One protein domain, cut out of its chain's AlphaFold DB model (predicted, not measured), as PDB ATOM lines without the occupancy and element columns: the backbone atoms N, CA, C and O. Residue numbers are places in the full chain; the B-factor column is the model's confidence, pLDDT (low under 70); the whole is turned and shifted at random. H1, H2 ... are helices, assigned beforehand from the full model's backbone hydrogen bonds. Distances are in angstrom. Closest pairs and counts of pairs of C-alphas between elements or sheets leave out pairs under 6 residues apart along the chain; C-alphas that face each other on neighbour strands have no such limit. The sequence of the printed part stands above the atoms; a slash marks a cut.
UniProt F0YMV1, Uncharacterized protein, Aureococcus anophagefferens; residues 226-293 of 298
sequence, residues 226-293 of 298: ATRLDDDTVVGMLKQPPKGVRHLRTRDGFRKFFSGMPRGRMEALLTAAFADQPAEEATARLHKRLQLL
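Overview. This is residues 226 to 293 of the 298 residues of an uncharacterized protein of Aureococcus anophagefferens (UniProt F0YMV1). Look first for a helical hairpin of H3 and H4, with H1 packing on H3 at a steep angle and the short H2 set off by itself, clear of the other three helices. H3 is the shared partner: it touches H4 and H1, while a long link runs from H1 to H2. The printed part has 68 residues with four named helices, H1, H2, H3 and H4 in that order along the chain, and no named strand; its class is all helix. It is compact, with a radius of gyration of the C-alphas of 11.1 A, and rounded, spanning 27 by 25 by 22 A.

Along the chain. Begin with the longest helix, H4, residues 279 to 291: find C-alpha 279 at (147.328, 148.474, 193.679) and follow the helix for 18.1 A to C-alpha 291 at (162.089, 156.639, 200.316). Before it in the chain comes H3, residues 263 to 273, which is 15.3 A long from first to last C-alpha. Go back to C-alpha 231 at (158.214, 138.306, 208.325) for the start of H1, residues 231 to 239, 12.3 A long. Between H1 and H3 in the chain you find H2, residues 251 to 257, 10.0 A long.

Arrangement. Start at H4, which touches H3; their closest C-alphas are those of Leu 270 and Leu 286, 6.0 A apart. The two run opposite ways at a tilt of 36 degrees, only just steep, and form a helical hairpin. From H3 move on to H1, which touches it; their closest C-alphas are those of Val 235 and Ala 273, 5.0 A apart. H1 and H3 run the same way at a steep tilt of 60 degrees. H1 and H4 are apart. H2 touches no helix: it is apart from H1, from H3 and from H4. Check the backbone O of residue i against the N of residue i+4 in H1, H2, H3 and H4, and each such pair is within hydrogen-bond range.

Size, cuts and confidence. The two C-alphas farthest apart in the domain are those of Arg 228 and Glu 280, 30.3 A from each other. The first and last printed C-alphas, those of Ala 226 and Leu 293, are 12.9 A apart. The link from H1 to H2, with 11 residues, is long; the links from H2 to H3 and from H3 to H4, with 5 residues each, are tight. The printed part has no cut. In the B-factor column you find a mean pLDDT of the printed part of 95.7, and no printed residue is under 70.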
ATOM      1  N   ALA A 226     163.558 144.981 213.748       95.56
ATOM      2  CA  ALA A 226     162.803 144.285 212.711       95.56
ATOM      3  C   ALA A 226     163.574 143.136 212.046       95.56
ATOM      4  O   ALA A 226     162.960 142.194 211.559       95.56
ATOM      5  N   THR A 227     164.909 143.191 212.021       95.06
ATOM      6  CA  THR A 227     165.733 142.151 211.378       95.06
ATOM      7  C   THR A 227     165.635 140.796 212.081       95.06
ATOM      8  O   THR A 227     165.830 139.763 211.441       95.06
ATOM      9  N   ARG A 228     165.279 140.816 213.371       94.31
ATOM     10  CA  ARG A 228     165.159 139.654 214.261       94.31
ATOM     11  C   ARG A 228     163.746 139.093 214.360       94.31
ATOM     12  O   ARG A 228     163.555 138.059 214.989       94.31
ATOM     13  N   LEU A 229     162.764 139.802 213.812       96.94
ATOM     14  CA  LEU A 229     161.374 139.373 213.819       96.94
ATOM     15  C   LEU A 229     161.074 138.541 212.573       96.94
ATOM     16  O   LEU A 229     161.662 138.757 211.508       96.94
ATOM     17  N   ASP A 230     160.121 137.625 212.720       97.81
ATOM     18  CA  ASP A 230     159.556 136.878 211.603       97.81
ATOM     19  C   ASP A 230     158.778 137.805 210.668       97.81
ATOM     20  O   ASP A 230     158.114 138.754 211.105       97.81
ATOM     21  N   ASP A 231     158.824 137.492 209.375       97.88
ATOM     22  CA  ASP A 231     158.214 138.306 208.325       97.88
ATOM     23  C   ASP A 231     156.706 138.497 208.553       97.88
ATOM     24  O   ASP A 231     156.211 139.620 208.457       97.88
ATOM     25  N   ASP A 232     155.991 137.451 208.979       98.00
ATOM     26  CA  ASP A 232     154.556 137.519 209.294       98.00
ATOM     27  C   ASP A 232     154.247 138.507 210.429       98.00
ATOM     28  O   ASP A 232     153.265 139.254 210.378       98.00
ATOM     29  N   THR A 233     155.117 138.562 211.443       97.56
ATOM     30  CA  THR A 233     154.976 139.495 212.568       97.56
ATOM     31  C   THR A 233     155.194 140.930 212.097       97.56
ATOM     32  O   THR A 233     154.413 141.825 212.431       97.56
ATOM     33  N   VAL A 234     156.221 141.158 211.273       97.38
ATOM     34  CA  VAL A 234     156.521 142.479 210.709       97.38
ATOM     35  C   VAL A 234     155.391 142.953 209.790       97.38
ATOM     36  O   VAL A 234     154.964 144.106 209.890       97.38
ATOM     37  N   VAL A 235     154.845 142.066 208.956       97.69
ATOM     38  CA  VAL A 235     153.674 142.339 208.109       97.69
ATOM     39  C   VAL A 235     152.459 142.703 208.962       97.69
ATOM     40  O   VAL A 235     151.802 143.712 208.695       97.69
ATOM     41  N   GLY A 236     152.188 141.948 210.032       97.00
ATOM     42  CA  GLY A 236     151.110 142.249 210.977       97.00
ATOM     43  C   GLY A 236     151.244 143.640 211.606       97.00
ATOM     44  O   GLY A 236     150.265 144.382 211.684       97.00
ATOM     45  N   MET A 237     152.461 144.039 211.986       96.19
ATOM     46  CA  MET A 237     152.743 145.376 212.523       96.19
ATOM     47  C   MET A 237     152.596 146.486 211.472       96.19
ATOM     48  O   MET A 237     152.137 147.577 211.806       96.19
ATOM     49  N   LEU A 238     152.960 146.229 210.212       96.00
ATOM     50  CA  LEU A 238     152.839 147.196 209.111       96.00
ATOM     51  C   LEU A 238     151.387 147.428 208.670       96.00
ATOM     52  O   LEU A 238     151.055 148.537 208.244       96.00
ATOM     53  N   LYS A 239     150.522 146.415 208.801       96.00
ATOM     54  CA  LYS A 239     149.075 146.543 208.559       96.00
ATOM     55  C   LYS A 239     148.376 147.399 209.616       96.00
ATOM     56  O   LYS A 239     147.347 148.012 209.334       96.00
ATOM     57  N   GLN A 240     148.922 147.462 210.830       94.50
ATOM     58  CA  GLN A 240     148.343 148.263 211.901       94.50
ATOM     59  C   GLN A 240     148.505 149.768 211.639       94.50
ATOM     60  O   GLN A 240     149.523 150.223 211.109       94.50
ATOM     61  N   PRO A 241     147.530 150.592 212.063       90.75
ATOM     62  CA  PRO A 241     147.686 152.034 212.004       90.75
ATOM     63  C   PRO A 241     148.911 152.457 212.836       90.75
ATOM     64  O   PRO A 241     149.089 151.961 213.954       90.75
ATOM     65  N   PRO A 242     149.715 153.439 212.375       89.06
ATOM     66  CA  PRO A 242     150.955 153.846 213.048       89.06
ATOM     67  C   PRO A 242     150.768 154.222 214.520       89.06
ATOM     68  O   PRO A 242     151.694 154.129 215.315       89.06
ATOM     69  N   LYS A 243     149.554 154.638 214.902       89.00
ATOM     70  CA  LYS A 243     149.197 154.993 216.278       89.00
ATOM     71  C   LYS A 243     149.299 153.812 217.254       89.00
ATOM     72  O   LYS A 243     149.551 154.077 218.427       89.00
ATOM     73  N   GLY A 244     149.104 152.573 216.789       88.94
ATOM     74  CA  GLY A 244     149.116 151.363 217.619       88.94
ATOM     75  C   GLY A 244     150.521 150.841 217.919       88.94
ATOM     76  O   GLY A 244     150.785 150.371 219.022       88.94
ATOM     77  N   VAL A 245     151.456 151.003 216.982       93.81
ATOM     78  CA  VAL A 245     152.817 150.479 217.124       93.81
ATOM     79  C   VAL A 245     153.764 151.590 217.554       93.81
ATOM     80  O   VAL A 245     154.124 152.457 216.759       93.81
ATOM     81  N   ARG A 246     154.216 151.548 218.815       92.62
ATOM     82  CA  ARG A 246     155.071 152.583 219.433       92.62
ATOM     83  C   ARG A 246     156.256 153.009 218.558       92.62
ATOM     84  O   ARG A 246     156.520 154.203 218.459       92.62
ATOM     85  N   HIS A 247     156.917 152.056 217.905       91.75
ATOM     86  CA  HIS A 247     158.085 152.307 217.058       91.75
ATOM     87  C   HIS A 247     157.740 152.882 215.676       91.75
ATOM     88  O   HIS A 247     158.569 153.567 215.096       91.75
ATOM     89  N   LEU A 248     156.519 152.687 215.162       94.69
ATOM     90  CA  LEU A 248     156.102 153.189 213.842       94.69
ATOM     91  C   LEU A 248     155.424 154.569 213.903       94.69
ATOM     92  O   LEU A 248     155.079 155.128 212.862       94.69
ATOM     93  N   ARG A 249     155.220 155.126 215.108       93.88
ATOM     94  CA  ARG A 249     154.544 156.420 215.316       93.88
ATOM     95  C   ARG A 249     155.312 157.601 214.739       93.88
ATOM     96  O   ARG A 249     154.694 158.538 214.244       93.88
ATOM     97  N   THR A 250     156.635 157.580 214.853       96.00
ATOM     98  CA  THR A 250     157.516 158.664 214.410       96.00
ATOM     99  C   THR A 250     158.363 158.205 213.234       96.00
ATOM    100  O   THR A 250     158.663 157.019 213.088       96.00
ATOM    101  N   ARG A 251     158.782 159.159 212.397       94.94
ATOM    102  CA  ARG A 251     159.671 158.884 211.263       94.94
ATOM    103  C   ARG A 251     160.991 158.262 211.727       94.94
ATOM    104  O   ARG A 251     161.411 157.255 211.169       94.94
ATOM    105  N   ASP A 252     161.602 158.811 212.775       95.44
ATOM    106  CA  ASP A 252     162.872 158.302 213.307       95.44
ATOM    107  C   ASP A 252     162.723 156.934 213.976       95.44
ATOM    108  O   ASP A 252     163.605 156.089 213.857       95.44
ATOM    109  N   GLY A 253     161.581 156.677 214.624       95.19
ATOM    110  CA  GLY A 253     161.265 155.361 215.172       95.19
ATOM    111  C   GLY A 253     161.159 154.304 214.074       95.19
ATOM    112  O   GLY A 253     161.757 153.238 214.201       95.19
ATOM    113  N   PHE A 254     160.471 154.631 212.975       95.69
ATOM    114  CA  PHE A 254     160.346 153.760 211.807       95.69
ATOM    115  C   PHE A 254     161.725 153.435 211.217       95.69
ATOM    116  O   PHE A 254     162.072 152.270 211.051       95.69
ATOM    117  N   ARG A 255     162.544 154.468 210.994       96.06
ATOM    118  CA  ARG A 255     163.922 154.352 210.502       96.06
ATOM    119  C   ARG A 255     164.796 153.469 211.394       96.06
ATOM    120  O   ARG A 255     165.438 152.550 210.902       96.06
ATOM    121  N   LYS A 256     164.777 153.702 212.709       95.69
ATOM    122  CA  LYS A 256     165.553 152.926 213.689       95.69
ATOM    123  C   LYS A 256     165.083 151.476 213.805       95.69
ATOM    124  O   LYS A 256     165.884 150.585 214.049       95.69
ATOM    125  N   PHE A 257     163.783 151.226 213.669       96.00
ATOM    126  CA  PHE A 257     163.234 149.876 213.772       96.00
ATOM    127  C   PHE A 257     163.667 148.990 212.596       96.00
ATOM    128  O   PHE A 257     163.939 147.808 212.798       96.00
ATOM    129  N   PHE A 258     163.778 149.576 211.400       96.44
ATOM    130  CA  PHE A 258     164.113 148.890 210.150       96.44
ATOM    131  C   PHE A 258     165.565 149.076 209.677       96.44
ATOM    132  O   PHE A 258     165.889 148.683 208.558       96.44
ATOM    133  N   SER A 259     166.444 149.663 210.493       95.50
ATOM    134  CA  SER A 259     167.841 149.879 210.103       95.50
ATOM    135  C   SER A 259     168.564 148.553 209.850       95.50
ATOM    136  O   SER A 259     168.345 147.572 210.560       95.50
ATOM    137  N   GLY A 260     169.412 148.501 208.821       94.69
ATOM    138  CA  GLY A 260     170.168 147.287 208.494       94.69
ATOM    139  C   GLY A 260     169.342 146.162 207.858       94.69
ATOM    140  O   GLY A 260     169.852 145.057 207.690       94.69
ATOM    141  N   MET A 261     168.072 146.402 207.512       96.19
ATOM    142  CA  MET A 261     167.270 145.430 206.771       96.19
ATOM    143  C   MET A 261     167.644 145.456 205.276       96.19
ATOM    144  O   MET A 261     167.750 146.543 204.709       96.19
ATOM    145  N   PRO A 262     167.795 144.296 204.606       96.69
ATOM    146  CA  PRO A 262     168.038 144.262 203.166       96.69
ATOM    147  C   PRO A 262     166.871 144.869 202.386       96.69
ATOM    148  O   PRO A 262     165.707 144.544 202.656       96.69
ATOM    149  N   ARG A 263     167.171 145.680 201.365       96.38
ATOM    150  CA  ARG A 263     166.147 146.346 200.538       96.38
ATOM    151  C   ARG A 263     165.120 145.372 199.949       96.38
ATOM    152  O   ARG A 263     163.921 145.596 200.086       96.38
ATOM    153  N   GLY A 264     165.572 144.251 199.382       97.25
ATOM    154  CA  GLY A 264     164.677 143.249 198.785       97.25
ATOM    155  C   GLY A 264     163.719 142.594 199.791       97.25
ATOM    156  O   GLY A 264     162.562 142.342 199.462       97.25
ATOM    157  N   ARG A 265     164.159 142.381 201.042       97.00
ATOM    158  CA  ARG A 265     163.288 141.860 202.115       97.00
ATOM    159  C   ARG A 265     162.232 142.898 202.497       97.00
ATOM    160  O   ARG A 265     161.061 142.555 202.620       97.00
ATOM    161  N   MET A 266     162.622 144.167 202.623       97.31
ATOM    162  CA  MET A 266     161.693 145.264 202.915       97.31
ATOM    163  C   MET A 266     160.619 145.425 201.827       97.31
ATOM    164  O   MET A 266     159.439 145.569 202.141       97.31
ATOM    165  N   GLU A 267     161.003 145.361 200.549       97.38
ATOM    166  CA  GLU A 267     160.069 145.427 199.415       97.38
ATOM    167  C   GLU A 267     159.046 144.282 199.447       97.38
ATOM    168  O   GLU A 267     157.844 144.525 199.288       97.38
ATOM    169  N   ALA A 268     159.491 143.053 199.731       98.06
ATOM    170  CA  ALA A 268     158.610 141.895 199.878       98.06
ATOM    171  C   ALA A 268     157.619 142.062 201.045       98.06
ATOM    172  O   ALA A 268     156.419 141.833 200.875       98.06
ATOM    173  N   LEU A 269     158.092 142.536 202.204       97.69
ATOM    174  CA  LEU A 269     157.261 142.788 203.389       97.69
ATOM    175  C   LEU A 269     156.201 143.866 203.138       97.69
ATOM    176  O   LEU A 269     155.038 143.687 203.499       97.69
ATOM    177  N   LEU A 270     156.577 144.981 202.503       97.19
ATOM    178  CA  LEU A 270     155.638 146.056 202.167       97.19
ATOM    179  C   LEU A 270     154.606 145.588 201.134       97.19
ATOM    180  O   LEU A 270     153.423 145.891 201.282       97.19
ATOM    181  N   THR A 271     155.028 144.809 200.137       97.88
ATOM    182  CA  THR A 271     154.124 144.223 199.135       97.88
ATOM    183  C   THR A 271     153.100 143.296 199.795       97.88
ATOM    184  O   THR A 271     151.906 143.421 199.534       97.88
ATOM    185  N   ALA A 272     153.535 142.424 200.710       98.06
ATOM    186  CA  ALA A 272     152.644 141.534 201.456       98.06
ATOM    187  C   ALA A 272     151.704 142.295 202.413       98.06
ATOM    188  O   ALA A 272     150.524 141.960 202.536       98.06
ATOM    189  N   ALA A 273     152.197 143.344 203.078       97.50
ATOM    190  CA  ALA A 273     151.402 144.146 204.007       97.50
ATOM    191  C   ALA A 273     150.305 144.968 203.313       97.50
ATOM    192  O   ALA A 273     149.227 145.135 203.883       97.50
ATOM    193  N   PHE A 274     150.550 145.453 202.094       96.94
ATOM    194  CA  PHE A 274     149.588 146.255 201.331       96.94
ATOM    195  C   PHE A 274     148.823 145.466 200.260       96.94
ATOM    196  O   PHE A 274     148.118 146.076 199.463       96.94
ATOM    197  N   ALA A 275     148.896 144.132 200.266       97.44
ATOM    198  CA  ALA A 275     148.168 143.283 199.318       97.44
ATOM    199  C   ALA A 275     146.635 143.448 199.390       97.44
ATOM    200  O   ALA A 275     145.949 143.236 198.396       97.44
ATOM    201  N   ASP A 276     146.107 143.862 200.547       96.44
ATOM    202  CA  ASP A 276     144.669 144.092 200.758       96.44
ATOM    203  C   ASP A 276     144.198 145.482 200.280       96.44
ATOM    204  O   ASP A 276     143.011 145.796 200.343       96.44
ATOM    205  N   GLN A 277     145.120 146.352 199.848       95.69
ATOM    206  CA  GLN A 277     144.822 147.703 199.364       95.69
ATOM    207  C   GLN A 277     144.792 147.743 197.831       95.69
ATOM    208  O   GLN A 277     145.418 146.906 197.178       95.69
ATOM    209  N   PRO A 278     144.093 148.718 197.218       97.56
ATOM    210  CA  PRO A 278     144.133 148.879 195.770       97.56
ATOM    211  C   PRO A 278     145.575 149.113 195.301       97.56
ATOM    212  O   PRO A 278     146.335 149.851 195.932       97.56
ATOM    213  N   ALA A 279     145.948 148.495 194.175       95.62
ATOM    214  CA  ALA A 279     147.328 148.474 193.679       95.62
ATOM    215  C   ALA A 279     147.944 149.880 193.511       95.62
ATOM    216  O   ALA A 279     149.138 150.079 193.741       95.62
ATOM    217  N   GLU A 280     147.121 150.868 193.160       95.25
ATOM    218  CA  GLU A 280     147.539 152.265 193.027       95.25
ATOM    219  C   GLU A 280     147.955 152.879 194.379       95.25
ATOM    220  O   GLU A 280     149.021 153.482 194.494       95.25
ATOM    221  N   GLU A 281     147.188 152.653 195.449       95.62
ATOM    222  CA  GLU A 281     147.552 153.138 196.787       95.62
ATOM    223  C   GLU A 281     148.709 152.341 197.398       95.62
ATOM    224  O   GLU A 281     149.573 152.913 198.070       95.62
ATOM    225  N   ALA A 282     148.741 151.028 197.155       94.94
ATOM    226  CA  ALA A 282     149.782 150.139 197.655       94.94
ATOM    227  C   ALA A 282     151.166 150.549 197.128       94.94
ATOM    228  O   ALA A 282     152.107 150.694 197.910       94.94
ATOM    229  N   THR A 283     151.280 150.821 195.823       95.75
ATOM    230  CA  THR A 283     152.537 151.266 195.197       95.75
ATOM    231  C   THR A 283     152.972 152.646 195.693       95.75
ATOM    232  O   THR A 283     154.140 152.826 196.041       95.75
ATOM    233  N   ALA A 284     152.042 153.598 195.843       96.81
ATOM    234  CA  ALA A 284     152.343 154.917 196.399       96.81
ATOM    235  C   ALA A 284     152.837 154.843 197.858       96.81
ATOM    236  O   ALA A 284     153.763 155.560 198.251       96.81
ATOM    237  N   ARG A 285     152.244 153.966 198.680       94.56
ATOM    238  CA  ARG A 285     152.682 153.740 200.068       94.56
ATOM    239  C   ARG A 285     154.022 153.026 200.135       94.56
ATOM    240  O   ARG A 285     154.859 153.434 200.937       94.56
ATOM    241  N   LEU A 286     154.233 152.009 199.303       96.25
ATOM    242  CA  LEU A 286     155.501 151.294 199.196       96.25
ATOM    243  C   LEU A 286     156.625 152.271 198.837       96.25
ATOM    244  O   LEU A 286     157.599 152.360 199.581       96.25
ATOM    245  N   HIS A 287     156.445 153.079 197.787       97.06
ATOM    246  CA  HIS A 287     157.434 154.070 197.359       97.06
ATOM    247  C   HIS A 287     157.761 155.072 198.475       97.06
ATOM    248  O   HIS A 287     158.925 155.252 198.828       97.06
ATOM    249  N   LYS A 288     156.737 155.649 199.126       96.06
ATOM    250  CA  LYS A 288     156.931 156.562 200.267       96.06
ATOM    251  C   LYS A 288     157.691 155.910 201.423       96.06
ATOM    252  O   LYS A 288     158.487 156.570 202.083       96.06
ATOM    253  N   ARG A 289     157.432 154.632 201.716       95.31
ATOM    254  CA  ARG A 289     158.095 153.910 202.814       95.31
ATOM    255  C   ARG A 289     159.540 153.559 202.480       95.31
ATOM    256  O   ARG A 289     160.383 153.716 203.358       95.31
ATOM    257  N   LEU A 290     159.826 153.157 201.242       96.44
ATOM    258  CA  LEU A 290     161.195 152.934 200.775       96.44
ATOM    259  C   LEU A 290     162.006 154.227 200.776       96.44
ATOM    260  O   LEU A 290     163.119 154.233 201.282       96.44
ATOM    261  N   GLN A 291     161.422 155.337 200.321       96.62
ATOM    262  CA  GLN A 291     162.089 156.639 200.316       96.62
ATOM    263  C   GLN A 291     162.530 157.082 201.724       96.62
ATOM    264  O   GLN A 291     163.568 157.710 201.885       96.62
ATOM    265  N   LEU A 292     161.774 156.729 202.772       95.12
ATOM    266  CA  LEU A 292     162.162 157.013 204.161       95.12
ATOM    267  C   LEU A 292     163.340 156.164 204.663       95.12
ATOM    268  O   LEU A 292     163.955 156.518 205.673       95.12
ATOM    269  N   LEU A 293     163.603 155.031 204.013       95.88
ATOM    270  CA  LEU A 293     164.595 154.038 204.414       95.88
ATOM    271  C   LEU A 293     165.816 153.997 203.492       95.88
ATOM    272  O   LEU A 293     166.763 153.311 203.844       95.88
TER     273      LEU A 293